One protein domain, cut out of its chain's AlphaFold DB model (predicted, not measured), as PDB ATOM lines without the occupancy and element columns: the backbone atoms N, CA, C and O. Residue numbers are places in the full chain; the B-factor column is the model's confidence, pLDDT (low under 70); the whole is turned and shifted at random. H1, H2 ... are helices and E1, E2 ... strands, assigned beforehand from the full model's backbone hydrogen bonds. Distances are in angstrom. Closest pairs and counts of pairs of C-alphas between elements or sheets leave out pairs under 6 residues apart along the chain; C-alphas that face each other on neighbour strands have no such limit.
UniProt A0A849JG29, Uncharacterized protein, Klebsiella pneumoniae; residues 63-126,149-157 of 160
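What this domain is: This is residues 63 to 126 and 149 to 157 of the 160 residues of an uncharacterized protein of Klebsiella pneumoniae (UniProt A0A849JG29). A strongly twisted, curled sheet of four strands has one face covered by a helical hairpin, H1 and H2, while no named helix covers the other face. E1 and E2 form the long hairpin inside this sheet, with E3 beside E1 and the short E4 beside E2. The printed part has 73 residues, with two named helices and four named strands in the chain order E1 E2 H1 H2 E3 E4; the sheet is mixed, in the order E3 E1 E2 E4, and the class is mixed, helices and strands. The whole is compact, with a radius of gyration of the C-alphas of 11.8 A, and flat, spanning 35 by 30 by 17 A.

How they stand to each other: Start with E1, residues 63 to 69, and E2, residues 72 to 77, an antiparallel hairpin: N 67 and O 74 are within hydrogen-bond range at 3.1 A, N 74 and O 67 at 2.8 A. Next comes H1, residues 84 to 101, on the sheet at a height of 10.2 A; it lies over E2, but only just over that strand alone, since 2 of its C-alphas fall on E1 and 2 on E4. On the local plane H1 runs slantwise to E2 at 39 degrees, and their closest C-alphas, of Phe 76 and Met 90, are 6.5 A apart. H2, residues 107 to 119, is on the same face at a height of 12.2 A, over E1 and E2; its closest C-alpha pair with E1 is Val 67 and Ala 117, 6.4 A. The helices touch, closest at the C-alphas of Ala 91 and Ala 114, 5.0 A, and run opposite ways at a steep tilt of 44 degrees, a helical hairpin. In H1 and H2 every O i to N i+4 pair is within hydrogen-bond range. E3, residues 122 to 126, is an edge strand antiparallel to E1, with N 66 and O 122 at 2.8 A. E2, H1 H2 and E3 make a split strand-helix-strand unit, two strands running the same way with E1 between them, its crossover right-handed. E4, residues 154 to 156, is the other edge strand, parallel to E2, with N 155 and O 73 at 2.8 A.

Where its parts are: Find C-alpha 63 at (4.478, 6.361, 45.059); from there E1 runs 19.6 A, and E2 returns over 16.1 A. H1 begins at C-alpha 84, (7.023, 9.667, 29.669), and runs 25.6 A; H2 runs 18.4 A, E3 13.0 A. E4, 6.6 A long, ends at C-alpha 156, (16.397, 10.748, 46.586).

The domain as a whole: The two C-alphas farthest apart, of His 104 and Asn 126, are 35.9 A apart. Residues 127 to 148 are not printed, and C-alphas 126 and 149 stand 22.4 A apart across this cut, on the link from E3 to E4. Of the links printed whole, E2 to H1 is short and the others are tight. The mean pLDDT of the printed part is 91.6, and no printed residue is under 70.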
ATOM      1  N   ALA A  63       3.961   7.121  46.182       91.81
ATOM      2  CA  ALA A  63       4.478   6.361  45.059       91.81
ATOM      3  C   ALA A  63       5.846   6.909  44.641       91.81
ATOM      4  O   ALA A  63       6.083   8.116  44.714       91.81
ATOM      5  N   ALA A  64       6.730   6.031  44.179       94.00
ATOM      6  CA  ALA A  64       8.024   6.402  43.618       94.00
ATOM      7  C   ALA A  64       8.464   5.373  42.573       94.00
ATOM      8  O   ALA A  64       8.056   4.212  42.636       94.00
ATOM      9  N   ARG A  65       9.305   5.793  41.625       93.94
ATOM     10  CA  ARG A  65      10.111   4.855  40.838       93.94
ATOM     11  C   ARG A  65      11.428   4.621  41.559       93.94
ATOM     12  O   ARG A  65      12.042   5.579  42.023       93.94
ATOM     13  N   VAL A  66      11.835   3.365  41.676       94.19
ATOM     14  CA  VAL A  66      13.092   2.980  42.317       94.19
ATOM     15  C   VAL A  66      13.904   2.148  41.338       94.19
ATOM     16  O   VAL A  66      13.358   1.292  40.646       94.19
ATOM     17  N   VAL A  67      15.204   2.416  41.262       94.00
ATOM     18  CA  VAL A  67      16.150   1.599  40.497       94.00
ATOM     19  C   VAL A  67      17.447   1.459  41.266       94.00
ATOM     20  O   VAL A  67      17.992   2.451  41.747       94.00
ATOM     21  N   SER A  68      17.953   0.234  41.337       92.00
ATOM     22  CA  SER A  68      19.300  -0.053  41.821       92.00
ATOM     23  C   SER A  68      20.224  -0.268  40.632       92.00
ATOM     24  O   SER A  68      19.954  -1.080  39.752       92.00
ATOM     25  N   THR A  69      21.326   0.467  40.607       89.50
ATOM     26  CA  THR A  69      22.348   0.405  39.560       89.50
ATOM     27  C   THR A  69      23.705   0.103  40.190       89.50
ATOM     28  O   THR A  69      23.875   0.229  41.403       89.50
ATOM     29  N   GLY A  70      24.717  -0.212  39.376       87.12
ATOM     30  CA  GLY A  70      26.098  -0.348  39.864       87.12
ATOM     31  C   GLY A  70      26.708   0.952  40.414       87.12
ATOM     32  O   GLY A  70      27.830   0.940  40.910       87.12
ATOM     33  N   PHE A  71      26.003   2.081  40.306       87.25
ATOM     34  CA  PHE A  71      26.474   3.390  40.741       87.25
ATOM     35  C   PHE A  71      25.622   4.052  41.821       87.25
ATOM     36  O   PHE A  71      25.958   5.154  42.248       87.25
ATOM     37  N   GLY A  72      24.561   3.387  42.266       90.56
ATOM     38  CA  GLY A  72      23.670   3.896  43.293       90.56
ATOM     39  C   GLY A  72      22.245   3.397  43.115       90.56
ATOM     40  O   GLY A  72      21.867   2.852  42.075       90.56
ATOM     41  N   THR A  73      21.450   3.600  44.155       93.56
ATOM     42  CA  THR A  73      20.016   3.349  44.171       93.56
ATOM     43  C   THR A  73      19.281   4.678  44.139       93.56
ATOM     44  O   THR A  73      19.465   5.512  45.022       93.56
ATOM     45  N   PHE A  74      18.437   4.881  43.136       94.81
ATOM     46  CA  PHE A  74      17.706   6.128  42.940       94.81
ATOM     47  C   PHE A  74      16.249   5.954  43.335       94.81
ATOM     48  O   PHE A  74      15.605   4.992  42.920       94.81
ATOM     49  N   ILE A  75      15.724   6.906  44.100       94.88
ATOM     50  CA  ILE A  75      14.307   7.023  44.437       94.88
ATOM     51  C   ILE A  75      13.787   8.287  43.766       94.88
ATOM     52  O   ILE A  75      14.206   9.388  44.114       94.88
ATOM     53  N   PHE A  76      12.855   8.139  42.832       95.12
ATOM     54  CA  PHE A  76      12.185   9.246  42.158       95.12
ATOM     55  C   PHE A  76      10.723   9.346  42.614       95.12
ATOM     56  O   PHE A  76       9.888   8.542  42.178       95.12
ATOM     57  N   PRO A  77      10.380  10.302  43.496       92.81
ATOM     58  CA  PRO A  77       9.016  10.472  43.983       92.81
ATOM     59  C   PRO A  77       8.033  10.810  42.854       92.81
ATOM     60  O   PRO A  77       8.264  11.703  42.035       92.81
ATOM     61  N   LEU A  78       6.888  10.127  42.837       90.81
ATOM     62  CA  LEU A  78       5.797  10.380  41.898       90.81
ATOM     63  C   LEU A  78       4.700  11.197  42.591       90.81
ATOM     64  O   LEU A  78       4.026  10.707  43.496       90.81
ATOM     65  N   ARG A  79       4.479  12.433  42.131       79.12
ATOM     66  CA  ARG A  79       3.404  13.324  42.614       79.12
ATOM     67  C   ARG A  79       2.144  13.311  41.736       79.12
ATOM     68  O   ARG A  79       1.277  14.165  41.871       79.12
ATOM     69  N   GLY A  80       2.024  12.330  40.842       76.62
ATOM     70  CA  GLY A  80       0.935  12.240  39.872       76.62
ATOM     71  C   GLY A  80       1.026  10.982  39.012       76.62
ATOM     72  O   GLY A  80       1.398   9.912  39.497       76.62
ATOM     73  N   ARG A  81       0.673  11.103  37.727       80.44
ATOM     74  CA  ARG A  81       0.772   9.994  36.765       80.44
ATOM     75  C   ARG A  81       2.234   9.699  36.415       80.44
ATOM     76  O   ARG A  81       3.042  10.607  36.261       80.44
ATOM     77  N   ASP A  82       2.543   8.417  36.261       85.31
ATOM     78  CA  ASP A  82       3.821   7.933  35.732       85.31
ATOM     79  C   ASP A  82       3.765   7.972  34.197       85.31
ATOM     80  O   ASP A  82       3.331   7.012  33.561       85.31
ATOM     81  N   CYS A  83       4.100   9.129  33.621       87.50
ATOM     82  CA  CYS A  83       4.138   9.359  32.177       87.50
ATOM     83  C   CYS A  83       5.574   9.533  31.661       87.50
ATOM     84  O   CYS A  83       6.523   9.693  32.429       87.50
ATOM     85  N   GLU A  84       5.727   9.544  30.339       88.62
ATOM     86  CA  GLU A  84       7.023   9.667  29.669       88.62
ATOM     87  C   GLU A  84       7.791  10.934  30.074       88.62
ATOM     88  O   GLU A  84       8.974  10.855  30.387       88.62
ATOM     89  N   SER A  85       7.115  12.080  30.216       89.50
ATOM     90  CA  SER A  85       7.749  13.323  30.682       89.50
ATOM     91  C   SER A  85       8.351  13.198  32.088       89.50
ATOM     92  O   SER A  85       9.399  13.773  32.364       89.50
ATOM     93  N   ARG A  86       7.732  12.405  32.976       90.69
ATOM     94  CA  ARG A  86       8.264  12.133  34.325       90.69
ATOM     95  C   ARG A  86       9.472  11.214  34.296       90.69
ATOM     96  O   ARG A  86      10.399  11.392  35.078       90.69
ATOM     97  N   ARG A  87       9.467  10.237  33.393       91.69
ATOM     98  CA  ARG A  87      10.614   9.355  33.156       91.69
ATOM     99  C   ARG A  87      11.788  10.133  32.566       91.69
ATOM    100  O   ARG A  87      12.917   9.947  33.005       91.69
ATOM    101  N   PHE A  88      11.511  11.061  31.654       92.69
ATOM    102  CA  PHE A  88      12.508  11.985  31.128       92.69
ATOM    103  C   PHE A  88      13.113  12.862  32.233       92.69
ATOM    104  O   PHE A  88      14.331  12.939  32.351       92.69
ATOM    105  N   GLU A  89      12.291  13.454  33.103       93.69
ATOM    106  CA  GLU A  89      12.773  14.232  34.254       93.69
ATOM    107  C   GLU A  89      13.666  13.401  35.185       93.69
ATOM    108  O   GLU A  89      14.737  13.860  35.586       93.69
ATOM    109  N   MET A  90      13.265  12.163  35.488       94.69
ATOM    110  CA  MET A  90      14.091  11.237  36.262       94.69
ATOM    111  C   MET A  90      15.448  10.997  35.584       94.69
ATOM    112  O   MET A  90      16.476  11.061  36.254       94.69
ATOM    113  N   ALA A  91      15.472  10.773  34.265       95.31
ATOM    114  CA  ALA A  91      16.712  10.561  33.515       95.31
ATOM    115  C   ALA A  91      17.623  11.796  33.565       95.31
ATOM    116  O   ALA A  91      18.816  11.662  33.822       95.31
ATOM    117  N   VAL A  92      17.063  12.996  33.389       95.31
ATOM    118  CA  VAL A  92      17.813  14.260  33.472       95.31
ATOM    119  C   VAL A  92      18.467  14.419  34.843       95.31
ATOM    120  O   VAL A  92      19.639  14.776  34.922       95.31
ATOM    121  N   GLN A  93      17.748  14.113  35.923       95.44
ATOM    122  CA  GLN A  93      18.304  14.231  37.270       95.44
ATOM    123  C   GLN A  93      19.378  13.181  37.565       95.44
ATOM    124  O   GLN A  93      20.378  13.507  38.200       95.44
ATOM    125  N   ILE A  94      19.221  11.946  37.077       95.38
ATOM    126  CA  ILE A  94      20.268  10.920  37.198       95.38
ATOM    127  C   ILE A  94      21.514  11.343  36.414       95.38
ATOM    128  O   ILE A  94      22.617  11.270  36.948       95.38
ATOM    129  N   ALA A  95      21.352  11.823  35.178       95.25
ATOM    130  CA  ALA A  95      22.465  12.299  34.362       95.25
ATOM    131  C   ALA A  95      23.176  13.495  35.014       95.25
ATOM    132  O   ALA A  95      24.402  13.503  35.084       95.25
ATOM    133  N   GLY A  96      22.423  14.460  35.555       94.69
ATOM    134  CA  GLY A  96      22.971  15.594  36.305       94.69
ATOM    135  C   GLY A  96      23.765  15.148  37.533       94.69
ATOM    136  O   GLY A  96      24.917  15.542  37.699       94.69
ATOM    137  N   TRP A  97      23.209  14.233  38.332       94.50
ATOM    138  CA  TRP A  97      23.922  13.651  39.471       94.50
ATOM    139  C   TRP A  97      25.205  12.924  39.043       94.50
ATOM    140  O   TRP A  97      26.241  13.050  39.699       94.50
ATOM    141  N   MET A  98      25.174  12.177  37.933       93.44
ATOM    142  CA  MET A  98      26.367  11.518  37.395       93.44
ATOM    143  C   MET A  98      27.410  12.534  36.922       93.44
ATOM    144  O   MET A  98      28.589  12.334  37.189       93.44
ATOM    145  N   ALA A  99      27.010  13.625  36.272       93.56
ATOM    146  CA  ALA A  99      27.934  14.673  35.849       93.56
ATOM    147  C   ALA A  99      28.624  15.347  37.048       93.56
ATOM    148  O   ALA A  99      29.835  15.565  37.021       93.56
ATOM    149  N   GLU A 100      27.878  15.609  38.122       91.94
ATOM    150  CA  GLU A 100      28.401  16.218  39.350       91.94
ATOM    151  C   GLU A 100      29.343  15.283  40.117       91.94
ATOM    152  O   GLU A 100      30.397  15.699  40.598       91.94
ATOM    153  N   THR A 101      28.975  14.007  40.244       90.75
ATOM    154  CA  THR A 101      29.713  13.046  41.082       90.75
ATOM    155  C   THR A 101      30.775  12.260  40.320       90.75
ATOM    156  O   THR A 101      31.688  11.693  40.925       90.75
ATOM    157  N   ARG A 102      30.677  12.203  38.988       88.75
ATOM    158  CA  ARG A 102      31.547  11.418  38.099       88.75
ATOM    159  C   ARG A 102      31.958  12.228  36.863       88.75
ATOM    160  O   ARG A 102      31.785  11.752  35.739       88.75
ATOM    161  N   PRO A 103      32.577  13.410  37.044       89.12
ATOM    162  CA  PRO A 103      32.910  14.315  35.940       89.12
ATOM    163  C   PRO A 103      33.935  13.741  34.949       89.12
ATOM    164  O   PRO A 103      34.089  14.254  33.850       89.12
ATOM    165  N   HIS A 104      34.644  12.673  35.328       90.00
ATOM    166  CA  HIS A 104      35.614  11.978  34.480       90.00
ATOM    167  C   HIS A 104      34.970  11.003  33.479       90.00
ATOM    168  O   HIS A 104      35.665  10.475  32.615       90.00
ATOM    169  N   GLN A 105      33.674  10.701  33.620       90.38
ATOM    170  CA  GLN A 105      32.955   9.850  32.675       90.38
ATOM    171  C   GLN A 105      32.469  10.668  31.476       90.38
ATOM    172  O   GLN A 105      32.078  11.822  31.622       90.38
ATOM    173  N   ASP A 106      32.458  10.043  30.301       93.19
ATOM    174  CA  ASP A 106      31.940  10.657  29.080       93.19
ATOM    175  C   ASP A 106      30.447  11.022  29.215       93.19
ATOM    176  O   ASP A 106      29.648  10.262  29.775       93.19
ATOM    177  N   SER A 107      30.055  12.185  28.690       92.44
ATOM    178  CA  SER A 107      28.693  12.713  28.838       92.44
ATOM    179  C   SER A 107      27.647  11.886  28.084       92.44
ATOM    180  O   SER A 107      26.508  11.748  28.554       92.44
ATOM    181  N   ALA A 108      28.014  11.264  26.958       93.56
ATOM    182  CA  ALA A 108      27.131  10.343  26.253       93.56
ATOM    183  C   ALA A 108      26.952   9.048  27.057       93.56
ATOM    184  O   ALA A 108      25.834   8.532  27.145       93.56
ATOM    185  N   TYR A 109      28.007   8.566  27.728       93.31
ATOM    186  CA  TYR A 109      27.884   7.447  28.666       93.31
ATOM    187  C   TYR A 109      26.959   7.778  29.844       93.31
ATOM    188  O   TYR A 109      26.068   6.983  30.145       93.31
ATOM    189  N   GLN A 110      27.126   8.937  30.491       93.50
ATOM    190  CA  GLN A 110      26.279   9.366  31.614       93.50
ATOM    191  C   GLN A 110      24.802   9.440  31.202       93.50
ATOM    192  O   GLN A 110      23.934   8.890  31.879       93.50
ATOM    193  N   THR A 111      24.523  10.034  30.039       94.69
ATOM    194  CA  THR A 111      23.166  10.130  29.482       94.69
ATOM    195  C   THR A 111      22.587   8.744  29.183       94.69
ATOM    196  O   THR A 111      21.476   8.424  29.601       94.69
ATOM    197  N   SER A 112      23.355   7.873  28.521       95.06
ATOM    198  CA  SER A 112      22.940   6.496  28.217       95.06
ATOM    199  C   SER A 112      22.707   5.655  29.478       95.06
ATOM    200  O   SER A 112      21.769   4.858  29.546       95.06
ATOM    201  N   ALA A 113      23.552   5.801  30.500       94.94
ATOM    202  CA  ALA A 113      23.386   5.126  31.782       94.94
ATOM    203  C   ALA A 113      22.122   5.605  32.512       94.94
ATOM    204  O   ALA A 113      21.391   4.775  33.050       94.94
ATOM    205  N   ALA A 114      21.829   6.907  32.472       95.56
ATOM    206  CA  ALA A 114      20.618   7.470  33.052       95.56
ATOM    207  C   ALA A 114      19.344   6.956  32.363       95.56
ATOM    208  O   ALA A 114      18.415   6.528  33.048       95.56
ATOM    209  N   VAL A 115      19.317   6.916  31.025       95.94
ATOM    210  CA  VAL A 115      18.188   6.347  30.263       95.94
ATOM    211  C   VAL A 115      17.968   4.882  30.641       95.94
ATOM    212  O   VAL A 115      16.863   4.517  31.034       95.94
ATOM    213  N   ARG A 116      19.031   4.067  30.651       96.19
ATOM    214  CA  ARG A 116      18.949   2.657  31.074       96.19
ATOM    215  C   ARG A 116      18.472   2.500  32.516       96.19
ATOM    216  O   ARG A 116      17.729   1.569  32.816       96.19
ATOM    217  N   ALA A 117      18.891   3.377  33.426       95.88
ATOM    218  CA  ALA A 117      18.423   3.349  34.810       95.88
ATOM    219  C   ALA A 117      16.915   3.631  34.891       95.88
ATOM    220  O   ALA A 117      16.197   2.978  35.644       95.88
ATOM    221  N   VAL A 118      16.403   4.558  34.082       95.31
ATOM    222  CA  VAL A 118      14.964   4.833  34.019       95.31
ATOM    223  C   VAL A 118      14.190   3.681  33.384       95.31
ATOM    224  O   VAL A 118      13.148   3.303  33.921       95.31
ATOM    225  N   GLU A 119      14.688   3.080  32.307       94.69
ATOM    226  CA  GLU A 119      14.059   1.914  31.667       94.69
ATOM    227  C   GLU A 119      13.941   0.720  32.623       94.69
ATOM    228  O   GLU A 119      12.891   0.087  32.681       94.69
ATOM    229  N   ASN A 120      14.980   0.474  33.429       95.00
ATOM    230  CA  ASN A 120      15.014  -0.606  34.422       95.00
ATOM    231  C   ASN A 120      14.407  -0.225  35.779       95.00
ATOM    232  O   ASN A 120      14.437  -1.021  36.716       95.00
ATOM    233  N   SER A 121      13.897   0.997  35.930       94.19
ATOM    234  CA  SER A 121      13.248   1.391  37.177       94.19
ATOM    235  C   SER A 121      11.888   0.720  37.325       94.19
ATOM    236  O   SER A 121      11.176   0.486  36.349       94.19
ATOM    237  N   GLU A 122      11.485   0.468  38.562       93.31
ATOM    238  CA  GLU A 122      10.176  -0.091  38.876       93.31
ATOM    239  C   GLU A 122       9.368   0.886  39.713       93.31
ATOM    240  O   GLU A 122       9.897   1.638  40.534       93.31
ATOM    241  N   ARG A 123       8.054   0.895  39.488       92.50
ATOM    242  CA  ARG A 123       7.135   1.727  40.257       92.50
ATOM    243  C   ARG A 123       6.691   0.975  41.502       92.50
ATOM    244  O   ARG A 123       6.105  -0.097  41.404       92.50
ATOM    245  N   TYR A 124       6.838   1.625  42.648       92.31
ATOM    246  CA  TYR A 124       6.388   1.121  43.936       92.31
ATOM    247  C   TYR A 124       5.458   2.112  44.635       92.31
ATOM    248  O   TYR A 124       5.491   3.324  44.396       92.31
ATOM    249  N   THR A 125       4.623   1.579  45.520       91.56
ATOM    250  CA  THR A 125       3.782   2.337  46.451       91.56
ATOM    251  C   THR A 125       4.360   2.261  47.856       91.56
ATOM    252  O   THR A 125       5.008   1.273  48.193       91.56
ATOM    253  N   ASN A 126       4.097   3.277  48.683       91.56
ATOM    254  CA  ASN A 126       4.519   3.322  50.088       91.56
ATOM    255  C   ASN A 126       6.025   3.056  50.268       91.56
ATOM    256  O   ASN A 126       6.435   2.198  51.052       91.56
ATOM    257  N   ARG A 149      25.665   1.408  54.298       86.38
ATOM    258  CA  ARG A 149      26.304   2.294  55.284       86.38
ATOM    259  C   ARG A 149      26.732   3.626  54.664       86.38
ATOM    260  O   ARG A 149      27.080   4.551  55.386       86.38
ATOM    261  N   ILE A 150      26.717   3.723  53.336       84.75
ATOM    262  CA  ILE A 150      27.229   4.875  52.601       84.75
ATOM    263  C   ILE A 150      26.048   5.730  52.147       84.75
ATOM    264  O   ILE A 150      25.220   5.308  51.345       84.75
ATOM    265  N   LYS A 151      25.990   6.970  52.634       81.56
ATOM    266  CA  LYS A 151      24.917   7.919  52.304       81.56
ATOM    267  C   LYS A 151      24.749   8.144  50.799       81.56
ATOM    268  O   LYS A 151      23.627   8.253  50.322       81.56
ATOM    269  N   SER A 152      25.855   8.235  50.062       82.38
ATOM    270  CA  SER A 152      25.848   8.529  48.623       82.38
ATOM    271  C   SER A 152      25.311   7.393  47.753       82.38
ATOM    272  O   SER A 152      25.114   7.608  46.563       82.38
ATOM    273  N   ASP A 153      25.063   6.211  48.321       87.06
ATOM    274  CA  ASP A 153      24.555   5.059  47.575       87.06
ATOM    275  C   ASP A 153      23.031   5.081  47.412       87.06
ATOM    276  O   ASP A 153      22.514   4.365  46.559       87.06
ATOM    277  N   ILE A 154      22.295   5.862  48.217       91.25
ATOM    278  CA  ILE A 154      20.847   6.057  48.053       91.25
ATOM    279  C   ILE A 154      20.576   7.531  47.764       91.25
ATOM    280  O   ILE A 154      20.791   8.403  48.604       91.25
ATOM    281  N   ILE A 155      20.062   7.801  46.569       92.56
ATOM    282  CA  ILE A 155      19.823   9.143  46.059       92.56
ATOM    283  C   ILE A 155      18.315   9.357  45.934       92.56
ATOM    284  O   ILE A 155      17.647   8.732  45.110       92.56
ATOM    285  N   VAL A 156      17.773  10.264  46.744       91.69
ATOM    286  CA  VAL A 156      16.397  10.748  46.586       91.69
ATOM    287  C   VAL A 156      16.409  11.920  45.611       91.69
ATOM    288  O   VAL A 156      16.995  12.961  45.897       91.69
ATOM    289  N   LEU A 157      15.762  11.738  44.466       92.31
ATOM    290  CA  LEU A 157      15.645  12.731  43.405       92.31
ATOM    291  C   LEU A 157      14.496  13.713  43.682       92.31
ATOM    292  O   LEU A 157      13.540  13.404  44.403       92.31
TER     293      LEU A 157